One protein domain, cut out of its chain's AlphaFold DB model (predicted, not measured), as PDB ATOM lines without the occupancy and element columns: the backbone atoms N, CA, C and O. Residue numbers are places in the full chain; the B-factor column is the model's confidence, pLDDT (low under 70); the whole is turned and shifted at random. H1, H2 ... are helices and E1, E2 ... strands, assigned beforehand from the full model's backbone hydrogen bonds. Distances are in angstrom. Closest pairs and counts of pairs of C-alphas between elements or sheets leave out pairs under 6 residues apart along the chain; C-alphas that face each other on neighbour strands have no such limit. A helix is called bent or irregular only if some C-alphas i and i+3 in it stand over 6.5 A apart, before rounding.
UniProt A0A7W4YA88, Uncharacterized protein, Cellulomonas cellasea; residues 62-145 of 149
ATOM      1  N   THR A  62      26.239 -32.309 -22.339       97.75
ATOM      2  CA  THR A  62      25.321 -31.581 -21.445       97.75
ATOM      3  C   THR A  62      24.349 -32.505 -20.715       97.75
ATOM      4  O   THR A  62      23.832 -32.159 -19.654       97.75
ATOM      5  N   GLY A  63      24.161 -33.721 -21.229       97.69
ATOM      6  CA  GLY A  63      23.364 -34.765 -20.600       97.69
ATOM      7  C   GLY A  63      23.907 -36.146 -20.932       97.69
ATOM      8  O   GLY A  63      24.352 -36.386 -22.051       97.69
ATOM      9  N   VAL A  64      23.883 -37.056 -19.961       98.06
ATOM     10  CA  VAL A  64      24.291 -38.455 -20.144       98.06
ATOM     11  C   VAL A  64      23.353 -39.343 -19.343       98.06
ATOM     12  O   VAL A  64      23.051 -39.045 -18.185       98.06
ATOM     13  N   ALA A  65      22.901 -40.434 -19.949       98.06
ATOM     14  CA  ALA A  65      22.035 -41.422 -19.323       98.06
ATOM     15  C   ALA A  65      22.454 -42.836 -19.740       98.06
ATOM     16  O   ALA A  65      23.077 -43.024 -20.780       98.06
ATOM     17  N   GLU A  66      22.103 -43.837 -18.935       97.00
ATOM     18  CA  GLU A  66      22.236 -45.240 -19.334       97.00
ATOM     19  C   GLU A  66      21.235 -45.551 -20.454       97.00
ATOM     20  O   GLU A  66      20.042 -45.244 -20.330       97.00
ATOM     21  N   SER A  67      21.703 -46.207 -21.515       94.75
ATOM     22  CA  SER A  67      20.852 -46.765 -22.562       94.75
ATOM     23  C   SER A  67      19.757 -47.662 -21.976       94.75
ATOM     24  O   SER A  67      19.986 -48.525 -21.129       94.75
ATOM     25  N   GLY A  68      18.526 -47.493 -22.453       94.88
ATOM     26  CA  GLY A  68      17.380 -48.243 -21.950       94.88
ATOM     27  C   GLY A  68      16.053 -47.683 -22.442       94.88
ATOM     28  O   GLY A  68      16.013 -46.786 -23.276       94.88
ATOM     29  N   ALA A  69      14.947 -48.212 -21.915       91.88
ATOM     30  CA  ALA A  69      13.601 -47.842 -22.363       91.88
ATOM     31  C   ALA A  69      13.231 -46.370 -22.090       91.88
ATOM     32  O   ALA A  69      12.407 -45.816 -22.808       91.88
ATOM     33  N   ASP A  70      13.844 -45.748 -21.079       94.31
ATOM     34  CA  ASP A  70      13.525 -44.385 -20.632       94.31
ATOM     35  C   ASP A  70      14.607 -43.354 -21.018       94.31
ATOM     36  O   ASP A  70      14.537 -42.199 -20.594       94.31
ATOM     37  N   VAL A  71      15.617 -43.753 -21.804       96.12
ATOM     38  CA  VAL A  71      16.801 -42.921 -22.092       96.12
ATOM     39  C   VAL A  71      16.439 -41.617 -22.808       96.12
ATOM     40  O   VAL A  71      16.938 -40.554 -22.451       96.12
ATOM     41  N   GLU A  72      15.504 -41.676 -23.757       95.12
ATOM     42  CA  GLU A  72      15.036 -40.503 -24.502       95.12
ATOM     43  C   GLU A  72      14.389 -39.485 -23.560       95.12
ATOM     44  O   GLU A  72      14.745 -38.310 -23.567       95.12
ATOM     45  N   ALA A  73      13.502 -39.942 -22.671       96.81
ATOM     46  CA  ALA A  73      12.847 -39.079 -21.692       96.81
ATOM     47  C   ALA A  73      13.837 -38.494 -20.672       96.81
ATOM     48  O   ALA A  73      13.652 -37.366 -20.216       96.81
ATOM     49  N   ALA A  74      14.884 -39.244 -20.315       97.06
ATOM     50  CA  ALA A  74      15.936 -38.776 -19.417       97.06
ATOM     51  C   ALA A  74      16.816 -37.689 -20.058       97.06
ATOM     52  O   ALA A  74      17.251 -36.772 -19.361       97.06
ATOM     53  N   LEU A  75      17.062 -37.775 -21.367       97.56
ATOM     54  CA  LEU A  75      17.925 -36.852 -22.109       97.56
ATOM     55  C   LEU A  75      17.176 -35.660 -22.721       97.56
ATOM     56  O   LEU A  75      17.800 -34.624 -22.961       97.56
ATOM     57  N   GLN A  76      15.855 -35.756 -22.901       97.62
ATOM     58  CA  GLN A  76      15.027 -34.693 -23.481       97.62
ATOM     59  C   GLN A  76      15.237 -33.309 -22.841       97.62
ATOM     60  O   GLN A  76      15.368 -32.347 -23.591       97.62
ATOM     61  N   PRO A  77      15.370 -33.157 -21.505       97.19
ATOM     62  CA  PRO A  77      15.624 -31.844 -20.914       97.19
ATOM     63  C   PRO A  77      16.933 -31.196 -21.389       97.19
ATOM     64  O   PRO A  77      17.015 -29.975 -21.463       97.19
ATOM     65  N   SER A  78      17.956 -32.000 -21.703       97.75
ATOM     66  CA  SER A  78      19.237 -31.494 -22.222       97.75
ATOM     67  C   SER A  78      19.124 -31.096 -23.693       97.75
ATOM     68  O   SER A  78      19.700 -30.089 -24.092       97.75
ATOM     69  N   VAL A  79      18.351 -31.853 -24.479       97.69
ATOM     70  CA  VAL A  79      18.017 -31.507 -25.871       97.69
ATOM     71  C   VAL A  79      17.244 -30.190 -25.921       97.69
ATOM     72  O   VAL A  79      17.630 -29.283 -26.650       97.69
ATOM     73  N   ASP A  80      16.198 -30.054 -25.103       97.19
ATOM     74  CA  ASP A  80      15.360 -28.854 -25.065       97.19
ATOM     75  C   ASP A  80      16.179 -27.614 -24.665       97.19
ATOM     76  O   ASP A  80      16.083 -26.578 -25.320       97.19
ATOM     77  N   ALA A  81      17.037 -27.727 -23.644       96.88
ATOM     78  CA  ALA A  81      17.890 -26.625 -23.193       96.88
ATOM     79  C   ALA A  81      18.907 -26.177 -24.259       96.88
ATOM     80  O   ALA A  81      19.172 -24.985 -24.403       96.88
ATOM     81  N   LEU A  82      19.464 -27.117 -25.028       97.50
ATOM     82  CA  LEU A  82      20.350 -26.798 -26.148       97.50
ATOM     83  C   LEU A  82      19.594 -26.141 -27.308       97.50
ATOM     84  O   LEU A  82      20.084 -25.168 -27.886       97.50
ATOM     85  N   ALA A  83      18.375 -26.597 -27.596       97.19
ATOM     86  CA  ALA A  83      17.533 -25.999 -28.626       97.19
ATOM     87  C   ALA A  83      17.144 -24.546 -28.290       97.19
ATOM     88  O   ALA A  83      17.093 -23.705 -29.188       97.19
ATOM     89  N   GLU A  84      16.923 -24.217 -27.010       96.50
ATOM     90  CA  GLU A  84      16.631 -22.845 -26.557       96.50
ATOM     91  C   GLU A  84      17.768 -21.854 -26.853       96.50
ATOM     92  O   GLU A  84      17.501 -20.682 -27.134       96.50
ATOM     93  N   VAL A  85      19.021 -22.318 -26.829       95.31
ATOM     94  CA  VAL A  85      20.206 -21.510 -27.167       95.31
ATOM     95  C   VAL A  85      20.650 -21.668 -28.629       95.31
ATOM     96  O   VAL A  85      21.610 -21.026 -29.049       95.31
ATOM     97  N   GLY A  86      19.918 -22.455 -29.426       96.00
ATOM     98  CA  GLY A  86      20.087 -22.551 -30.876       96.00
ATOM     99  C   GLY A  86      20.882 -23.753 -31.387       96.00
ATOM    100  O   GLY A  86      21.171 -23.791 -32.581       96.00
ATOM    101  N   TYR A  87      21.208 -24.734 -30.539       96.88
ATOM    102  CA  TYR A  87      21.824 -25.992 -30.974       96.88
ATOM    103  C   TYR A  87      20.770 -27.089 -31.106       96.88
ATOM    104  O   TYR A  87      20.176 -27.518 -30.119       96.88
ATOM    105  N   ASP A  88      20.568 -27.568 -32.331       94.44
ATOM    106  CA  ASP A  88      19.755 -28.752 -32.606       94.44
ATOM    107  C   ASP A  88      20.655 -29.992 -32.532       94.44
ATOM    108  O   ASP A  88      21.537 -30.187 -33.368       94.44
ATOM    109  N   THR A  89      20.487 -30.789 -31.482       93.44
ATOM    110  CA  THR A  89      21.254 -32.018 -31.261       93.44
ATOM    111  C   THR A  89      20.330 -33.129 -30.795       93.44
ATOM    112  O   THR A  89      19.299 -32.892 -30.164       93.44
ATOM    113  N   LEU A  90      20.722 -34.366 -31.081       94.94
ATOM    114  CA  LEU A  90      20.037 -35.564 -30.627       94.94
ATOM    115  C   LEU A  90      20.978 -36.395 -29.755       94.94
ATOM    116  O   LEU A  90      22.200 -36.282 -29.878       94.94
ATOM    117  N   PRO A  91      20.433 -37.257 -28.880       95.38
ATOM    118  CA  PRO A  91      21.236 -38.261 -28.207       95.38
ATOM    119  C   PRO A  91      22.031 -39.097 -29.217       95.38
ATOM    120  O   PRO A  91      21.457 -39.636 -30.164       95.38
ATOM    121  N   TRP A  92      23.336 -39.232 -29.000       94.44
ATOM    122  CA  TRP A  92      24.220 -40.018 -29.854       94.44
ATOM    123  C   TRP A  92      25.204 -40.845 -29.030       94.44
ATOM    124  O   TRP A  92      25.459 -40.563 -27.855       94.44
ATOM    125  N   ASP A  93      25.683 -41.931 -29.641       95.94
ATOM    126  CA  ASP A  93      26.525 -42.927 -28.981       95.94
ATOM    127  C   ASP A  93      27.949 -42.369 -28.789       95.94
ATOM    128  O   ASP A  93      28.647 -42.120 -29.781       95.94
ATOM    129  N   PRO A  94      28.429 -42.209 -27.541       96.94
ATOM    130  CA  PRO A  94      29.788 -41.763 -27.260       96.94
ATOM    131  C   PRO A  94      30.874 -42.665 -27.859       96.94
ATOM    132  O   PRO A  94      32.007 -42.218 -28.019       96.94
ATOM    133  N   LYS A  95      30.571 -43.913 -28.242       96.69
ATOM    134  CA  LYS A  95      31.505 -44.783 -28.982       96.69
ATOM    135  C   LYS A  95      31.911 -44.211 -30.333       96.69
ATOM    136  O   LYS A  95      32.966 -44.594 -30.844       96.69
ATOM    137  N   CYS A  96      31.102 -43.314 -30.902       95.94
ATOM    138  CA  CYS A  96      31.391 -42.635 -32.161       95.94
ATOM    139  C   CYS A  96      32.450 -41.533 -32.038       95.94
ATOM    140  O   CYS A  96      32.891 -41.007 -33.059       95.94
ATOM    141  N   GLN A  97      32.906 -41.216 -30.823       96.94
ATOM    142  CA  GLN A  97      34.074 -40.379 -30.583       96.94
ATOM    143  C   GLN A  97      35.129 -41.176 -29.807       96.94
ATOM    144  O   GLN A  97      34.865 -41.747 -28.747       96.94
ATOM    145  N   SER A  98      36.367 -41.185 -30.299       97.06
ATOM    146  CA  SER A  98      37.464 -41.879 -29.620       97.06
ATOM    147  C   SER A  98      37.638 -41.393 -28.171       97.06
ATOM    148  O   SER A  98      37.884 -40.210 -27.949       97.06
ATOM    149  N   GLY A  99      37.560 -42.304 -27.197       95.75
ATOM    150  CA  GLY A  99      37.796 -42.022 -25.774       95.75
ATOM    151  C   GLY A  99      36.616 -41.405 -25.009       95.75
ATOM    152  O   GLY A  99      36.695 -41.281 -23.784       95.75
ATOM    153  N   ALA A 100      35.515 -41.047 -25.679       97.50
ATOM    154  CA  ALA A 100      34.366 -40.443 -25.008       97.50
ATOM    155  C   ALA A 100      33.576 -41.462 -24.180       97.50
ATOM    156  O   ALA A 100      33.311 -41.202 -23.008       97.50
ATOM    157  N   GLU A 101      33.279 -42.644 -24.733       97.38
ATOM    158  CA  GLU A 101      32.607 -43.725 -23.994       97.38
ATOM    159  C   GLU A 101      33.350 -44.061 -22.692       97.38
ATOM    160  O   GLU A 101      32.772 -43.987 -21.612       97.38
ATOM    161  N   GLU A 102      34.647 -44.362 -22.771       97.12
ATOM    162  CA  GLU A 102      35.465 -44.727 -21.608       97.12
ATOM    163  C   GLU A 102      35.456 -43.628 -20.534       97.12
ATOM    164  O   GLU A 102      35.354 -43.917 -19.338       97.12
ATOM    165  N   SER A 103      35.512 -42.364 -20.963       97.50
ATOM    166  CA  SER A 103      35.459 -41.201 -20.073       97.50
ATOM    167  C   SER A 103      34.097 -41.071 -19.387       97.50
ATOM    168  O   SER A 103      34.030 -40.858 -18.173       97.50
ATOM    169  N   LEU A 104      33.006 -41.239 -20.136       97.62
ATOM    170  CA  LEU A 104      31.647 -41.138 -19.608       97.62
ATOM    171  C   LEU A 104      31.289 -42.311 -18.697       97.62
ATOM    172  O   LEU A 104      30.694 -42.086 -17.641       97.62
ATOM    173  N   ILE A 105      31.706 -43.534 -19.029       97.94
ATOM    174  CA  ILE A 105      31.584 -44.710 -18.157       97.94
ATOM    175  C   ILE A 105      32.319 -44.460 -16.837       97.94
ATOM    176  O   ILE A 105      31.756 -44.672 -15.764       97.94
ATOM    177  N   ALA A 106      33.562 -43.969 -16.892       97.62
ATOM    178  CA  ALA A 106      34.352 -43.703 -15.691       97.62
ATOM    179  C   ALA A 106      33.725 -42.627 -14.789       97.62
ATOM    180  O   ALA A 106      33.844 -42.709 -13.564       97.62
ATOM    181  N   LEU A 107      33.059 -41.633 -15.382       97.38
ATOM    182  CA  LEU A 107      32.419 -40.535 -14.660       97.38
ATOM    183  C   LEU A 107      31.066 -40.927 -14.053       97.38
ATOM    184  O   LEU A 107      30.770 -40.566 -12.913       97.38
ATOM    185  N   THR A 108      30.236 -41.637 -14.815       96.56
ATOM    186  CA  THR A 108      28.827 -41.896 -14.469       96.56
ATOM    187  C   THR A 108      28.601 -43.265 -13.833       96.56
ATOM    188  O   THR A 108      27.650 -43.446 -13.072       96.56
ATOM    189  N   GLY A 109      29.476 -44.232 -14.117       97.31
ATOM    190  CA  GLY A 109      29.288 -45.640 -13.772       97.31
ATOM    191  C   GLY A 109      28.295 -46.377 -14.675       97.31
ATOM    192  O   GLY A 109      27.952 -47.517 -14.355       97.31
ATOM    193  N   TYR A 110      27.833 -45.750 -15.761       97.56
ATOM    194  CA  TYR A 110      26.977 -46.397 -16.751       97.56
ATOM    195  C   TYR A 110      27.737 -47.459 -17.540       97.56
ATOM    196  O   TYR A 110      28.937 -47.323 -17.762       97.56
ATOM    197  N   ALA A 111      27.058 -48.538 -17.921       96.12
ATOM    198  CA  ALA A 111      27.661 -49.608 -18.712       96.12
ATOM    199  C   ALA A 111      27.613 -49.295 -20.212       96.12
ATOM    200  O   ALA A 111      28.545 -49.641 -20.932       96.12
ATOM    201  N   ASP A 112      26.538 -48.646 -20.653       95.94
ATOM    202  CA  ASP A 112      26.303 -48.223 -22.028       95.94
ATOM    203  C   ASP A 112      25.711 -46.800 -22.018       95.94
ATOM    204  O   ASP A 112      24.489 -46.634 -22.013       95.94
ATOM    205  N   PRO A 113      26.546 -45.753 -21.900       97.50
ATOM    206  CA  PRO A 113      26.059 -44.382 -21.841       97.50
ATOM    207  C   PRO A 113      25.584 -43.900 -23.216       97.50
ATOM    208  O   PRO A 113      26.273 -44.085 -24.214       97.50
ATOM    209  N   LEU A 114      24.463 -43.185 -23.244       97.94
ATOM    210  CA  LEU A 114      24.036 -42.347 -24.360       97.94
ATOM    211  C   LEU A 114      24.133 -40.880 -23.932       97.94
ATOM    212  O   LEU A 114      23.757 -40.534 -22.805       97.94
ATOM    213  N   GLY A 115      24.655 -40.023 -24.807       97.38
ATOM    214  CA  GLY A 115      24.946 -38.634 -24.470       97.38
ATOM    215  C   GLY A 115      24.249 -37.636 -25.384       97.38
ATOM    216  O   GLY A 115      24.065 -37.882 -26.570       97.38
ATOM    217  N   VAL A 116      23.903 -36.482 -24.828       98.25
ATOM    218  CA  VAL A 116      23.567 -35.270 -25.577       98.25
ATOM    219  C   VAL A 116      24.774 -34.356 -25.480       98.25
ATOM    220  O   VAL A 116      25.205 -34.005 -24.378       98.25
ATOM    221  N   GLY A 117      25.343 -33.998 -26.624       97.12
ATOM    222  CA  GLY A 117      26.525 -33.154 -26.665       97.12
ATOM    223  C   GLY A 117      26.615 -32.343 -27.942       97.12
ATOM    224  O   GLY A 117      26.000 -32.691 -28.952       97.12
ATOM    225  N   VAL A 118      27.382 -31.259 -27.866       98.25
ATOM    226  CA  VAL A 118      27.624 -30.347 -28.983       98.25
ATOM    227  C   VAL A 118      29.097 -30.446 -29.391       98.25
ATOM    228  O   VAL A 118      29.967 -30.226 -28.543       98.25
ATOM    229  N   PRO A 119      29.393 -30.831 -30.644       97.94
ATOM    230  CA  PRO A 119      30.753 -30.941 -31.152       97.94
ATOM    231  C   PRO A 119      31.279 -29.586 -31.649       97.94
ATOM    232  O   PRO A 119      30.585 -28.848 -32.345       97.94
ATOM    233  N   PHE A 120      32.542 -29.295 -31.355       98.06
ATOM    234  CA  PHE A 120      33.240 -28.080 -31.763       98.06
ATOM    235  C   PHE A 120      34.602 -28.401 -32.374       98.06
ATOM    236  O   PHE A 120      35.305 -29.306 -31.918       98.06
ATOM    237  N   ALA A 121      35.007 -27.611 -33.370       97.31
ATOM    238  CA  ALA A 121      36.284 -27.772 -34.067       97.31
ATOM    239  C   ALA A 121      37.509 -27.487 -33.184       97.31
ATOM    240  O   ALA A 121      38.624 -27.852 -33.550       97.31
ATOM    241  N   SER A 122      37.333 -26.794 -32.055       97.00
ATOM    242  CA  SER A 122      38.438 -26.372 -31.203       97.00
ATOM    243  C   SER A 122      38.094 -26.423 -29.713       97.00
ATOM    244  O   SER A 122      36.938 -26.295 -29.303       97.00
ATOM    245  N   ALA A 123      39.130 -26.562 -28.882       97.38
ATOM    246  CA  ALA A 123      39.003 -26.448 -27.430       97.38
ATOM    247  C   ALA A 123      38.566 -25.041 -26.985       97.38
ATOM    248  O   ALA A 123      37.951 -24.894 -25.931       97.38
ATOM    249  N   GLU A 124      38.908 -24.011 -27.765       96.69
ATOM    250  CA  GLU A 124      38.530 -22.624 -27.486       96.69
ATOM    251  C   GLU A 124      37.022 -22.432 -27.651       96.69
ATOM    252  O   GLU A 124      36.382 -21.903 -26.747       96.69
ATOM    253  N   ASP A 125      36.443 -22.962 -28.730       97.38
ATOM    254  CA  ASP A 125      34.997 -22.941 -28.968       97.38
ATOM    255  C   ASP A 125      34.246 -23.750 -27.906       97.38
ATOM    256  O   ASP A 125      33.287 -23.260 -27.314       97.38
ATOM    257  N   ALA A 126      34.726 -24.952 -27.573       97.31
ATOM    258  CA  ALA A 126      34.145 -25.741 -26.488       97.31
ATOM    259  C   ALA A 126      34.189 -24.996 -25.138       97.31
ATOM    260  O   ALA A 126      33.227 -25.042 -24.374       97.31
ATOM    261  N   GLY A 127      35.277 -24.271 -24.855       96.12
ATOM    262  CA  GLY A 127      35.406 -23.435 -23.659       96.12
ATOM    263  C   GLY A 127      34.524 -22.183 -23.687       96.12
ATOM    264  O   GLY A 127      33.992 -21.780 -22.650       96.12
ATOM    265  N   ALA A 128      34.328 -21.575 -24.860       96.31
ATOM    266  CA  ALA A 128      33.405 -20.460 -25.042       96.31
ATOM    267  C   ALA A 128      31.957 -20.908 -24.805       96.31
ATOM    268  O   ALA A 128      31.230 -20.237 -24.073       96.31
ATOM    269  N   PHE A 129      31.570 -22.070 -25.342       97.31
ATOM    270  CA  PHE A 129      30.278 -22.693 -25.059       97.31
ATOM    271  C   PHE A 129      30.110 -22.969 -23.560       97.31
ATOM    272  O   PHE A 129      29.124 -22.522 -22.987       97.31
ATOM    273  N   ASP A 130      31.075 -23.628 -22.906       95.44
ATOM    274  CA  ASP A 130      31.026 -23.934 -21.461       95.44
ATOM    275  C   ASP A 130      30.897 -22.666 -20.597       95.44
ATOM    276  O   ASP A 130      30.239 -22.667 -19.562       95.44
ATOM    277  N   THR A 131      31.470 -21.548 -21.052       94.75
ATOM    278  CA  THR A 131      31.352 -20.250 -20.370       94.75
ATOM    279  C   THR A 131      29.988 -19.587 -20.581       94.75
ATOM    280  O   THR A 131      29.492 -18.909 -19.679       94.75
ATOM    281  N   LEU A 132      29.400 -19.724 -21.772       95.38
ATOM    282  CA  LEU A 132      28.121 -19.104 -22.139       95.38
ATOM    283  C   LEU A 132      26.906 -19.928 -21.692       95.38
ATOM    284  O   LEU A 132      25.838 -19.368 -21.443       95.38
ATOM    285  N   TYR A 133      27.052 -21.247 -21.606       95.75
ATOM    286  CA  TYR A 133      25.969 -22.166 -21.301       95.75
ATOM    287  C   TYR A 133      25.668 -22.208 -19.807       95.75
ATOM    288  O   TYR A 133      26.428 -22.732 -19.003       95.75
ATOM    289  N   GLU A 134      24.505 -21.673 -19.432       91.44
ATOM    290  CA  GLU A 134      24.024 -21.672 -18.043       91.44
ATOM    291  C   GLU A 134      23.440 -23.030 -17.603       91.44
ATOM    292  O   GLU A 134      23.087 -23.213 -16.434       91.44
ATOM    293  N   GLY A 135      23.300 -23.976 -18.538       90.62
ATOM    294  CA  GLY A 135      22.844 -25.335 -18.266       90.62
ATOM    295  C   GLY A 135      23.932 -26.225 -17.660       90.62
ATOM    296  O   GLY A 135      25.045 -25.802 -17.359       90.62
ATOM    297  N   ALA A 136      23.603 -27.499 -17.456       90.31
ATOM    298  CA  ALA A 136      24.573 -28.458 -16.943       90.31
ATOM    299  C   ALA A 136      25.553 -28.884 -18.043       90.31
ATOM    300  O   ALA A 136      25.134 -29.344 -19.104       90.31
ATOM    301  N   VAL A 137      26.849 -28.799 -17.751       95.75
ATOM    302  CA  VAL A 137      27.903 -29.481 -18.506       95.75
ATOM    303  C   VAL A 137      28.388 -30.663 -17.675       95.75
ATOM    304  O   VAL A 137      28.761 -30.518 -16.510       95.75
ATOM    305  N   VAL A 138      28.342 -31.852 -18.265       96.62
ATOM    306  CA  VAL A 138      28.804 -33.100 -17.651       96.62
ATOM    307  C   VAL A 138      30.322 -33.192 -17.764       96.62
ATOM    308  O   VAL A 138      31.008 -33.408 -16.767       96.62
ATOM    309  N   THR A 139      30.842 -33.043 -18.982       97.44
ATOM    310  CA  THR A 139      32.278 -33.048 -19.282       97.44
ATOM    311  C   THR A 139      32.522 -32.574 -20.714       97.44
ATOM    312  O   THR A 139      31.619 -32.606 -21.550       97.44
ATOM    313  N   VAL A 140      33.770 -32.221 -21.016       97.62
ATOM    314  CA  VAL A 140      34.260 -32.027 -22.385       97.62
ATOM    315  C   VAL A 140      35.207 -33.168 -22.740       97.62
ATOM    316  O   VAL A 140      36.093 -33.490 -21.945       97.62
ATOM    317  N   THR A 141      35.038 -33.783 -23.909       97.81
ATOM    318  CA  THR A 141      35.932 -34.845 -24.400       97.81
ATOM    319  C   THR A 141      36.544 -34.467 -25.749       97.81
ATOM    320  O   THR A 141      35.797 -34.182 -26.689       97.81
ATOM    321  N   PRO A 142      37.884 -34.466 -25.877       97.75
ATOM    322  CA  PRO A 142      38.548 -34.430 -27.175       97.75
ATOM    323  C   PRO A 142      38.541 -35.818 -27.823       97.75
ATOM    324  O   PRO A 142      38.613 -36.834 -27.127       97.75
ATOM    325  N   GLY A 143      38.510 -35.870 -29.150       97.25
ATOM    326  CA  GLY A 143      38.657 -37.118 -29.892       97.25
ATOM    327  C   GLY A 143      38.365 -36.972 -31.380       97.25
ATOM    328  O   GLY A 143      38.048 -35.890 -31.858       97.25
ATOM    329  N   THR A 144      38.464 -38.076 -32.111       96.94
ATOM    330  CA  THR A 144      38.149 -38.168 -33.543       96.94
ATOM    331  C   THR A 144      36.887 -38.992 -33.764       96.94
ATOM    332  O   THR A 144      36.589 -39.880 -32.958       96.94
ATOM    333  N   HIS A 145      36.192 -38.767 -34.879       95.56
ATOM    334  CA  HIS A 145      35.004 -39.535 -35.239       95.56
ATOM    335  C   HIS A 145      35.412 -40.955 -35.651       95.56
ATOM    336  O   HIS A 145      36.382 -41.144 -36.391       95.56
TER     337      HIS A 145
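AT A GLANCE: This is residues 62 to 145 of the 149 residues of an uncharacterized protein of Cellulomonas cellasea (UniProt A0A7W4YA88). A short two-stranded antiparallel ribbon, E1 and E2, runs through the middle, with the long helix H1 covering one side and H2, E3 and H3 on the other, H2 and H3 towards opposite ends. The printed part has 84 residues in the order E1 H1 H2 E2 H3 E3, of mixed class. It is compact, with a radius of gyration of the C-alphas of 12.2 A and spans of 31 by 26 by 19 A.

IN THESE COORDINATES: E1, residues 62 to 66, begins at C-alpha 62 (25.321, -31.581, -21.445). H1, residues 71 to 84, is 20.6 A long and irregular: C-alphas 74 and 77 are 7.1 A apart. H2 is residues 100 to 108. E2, residues 113 to 120, is 20.4 A long and bends by 61 degrees at residue 116. H3 is residues 123 to 132. E3, residues 139 to 144, ends at C-alpha 144 (38.149, -38.168, -33.543).

HOW THE PARTS SIT: E1 and E2 are antiparallel at 157 degrees, with N 65 and O 114 within hydrogen-bond range at 3.0 A. The closest C-alphas of E1 and H1, Gly 63 and Ser 78, are 5.5 A apart; those of H2 and E3, Ala 100 and Thr 141, 5.8 A; those of E2 and H3, Phe 120 and Ala 126, 5.8 A. E3 pairs with no named strand; E2 and E3 are near each other. H2 and H3 are apart. Every O i to N i+4 pair is within hydrogen-bond range in H2 and H3, and 8 of 10 in H1.

THE WHOLE: The C-alphas of Ala 69 and Glu 124 are the two farthest apart, 35.8 A. The printed part has no cut. The link from H1 to H2, 15 residues, is long. No printed residue is under 70 in pLDDT.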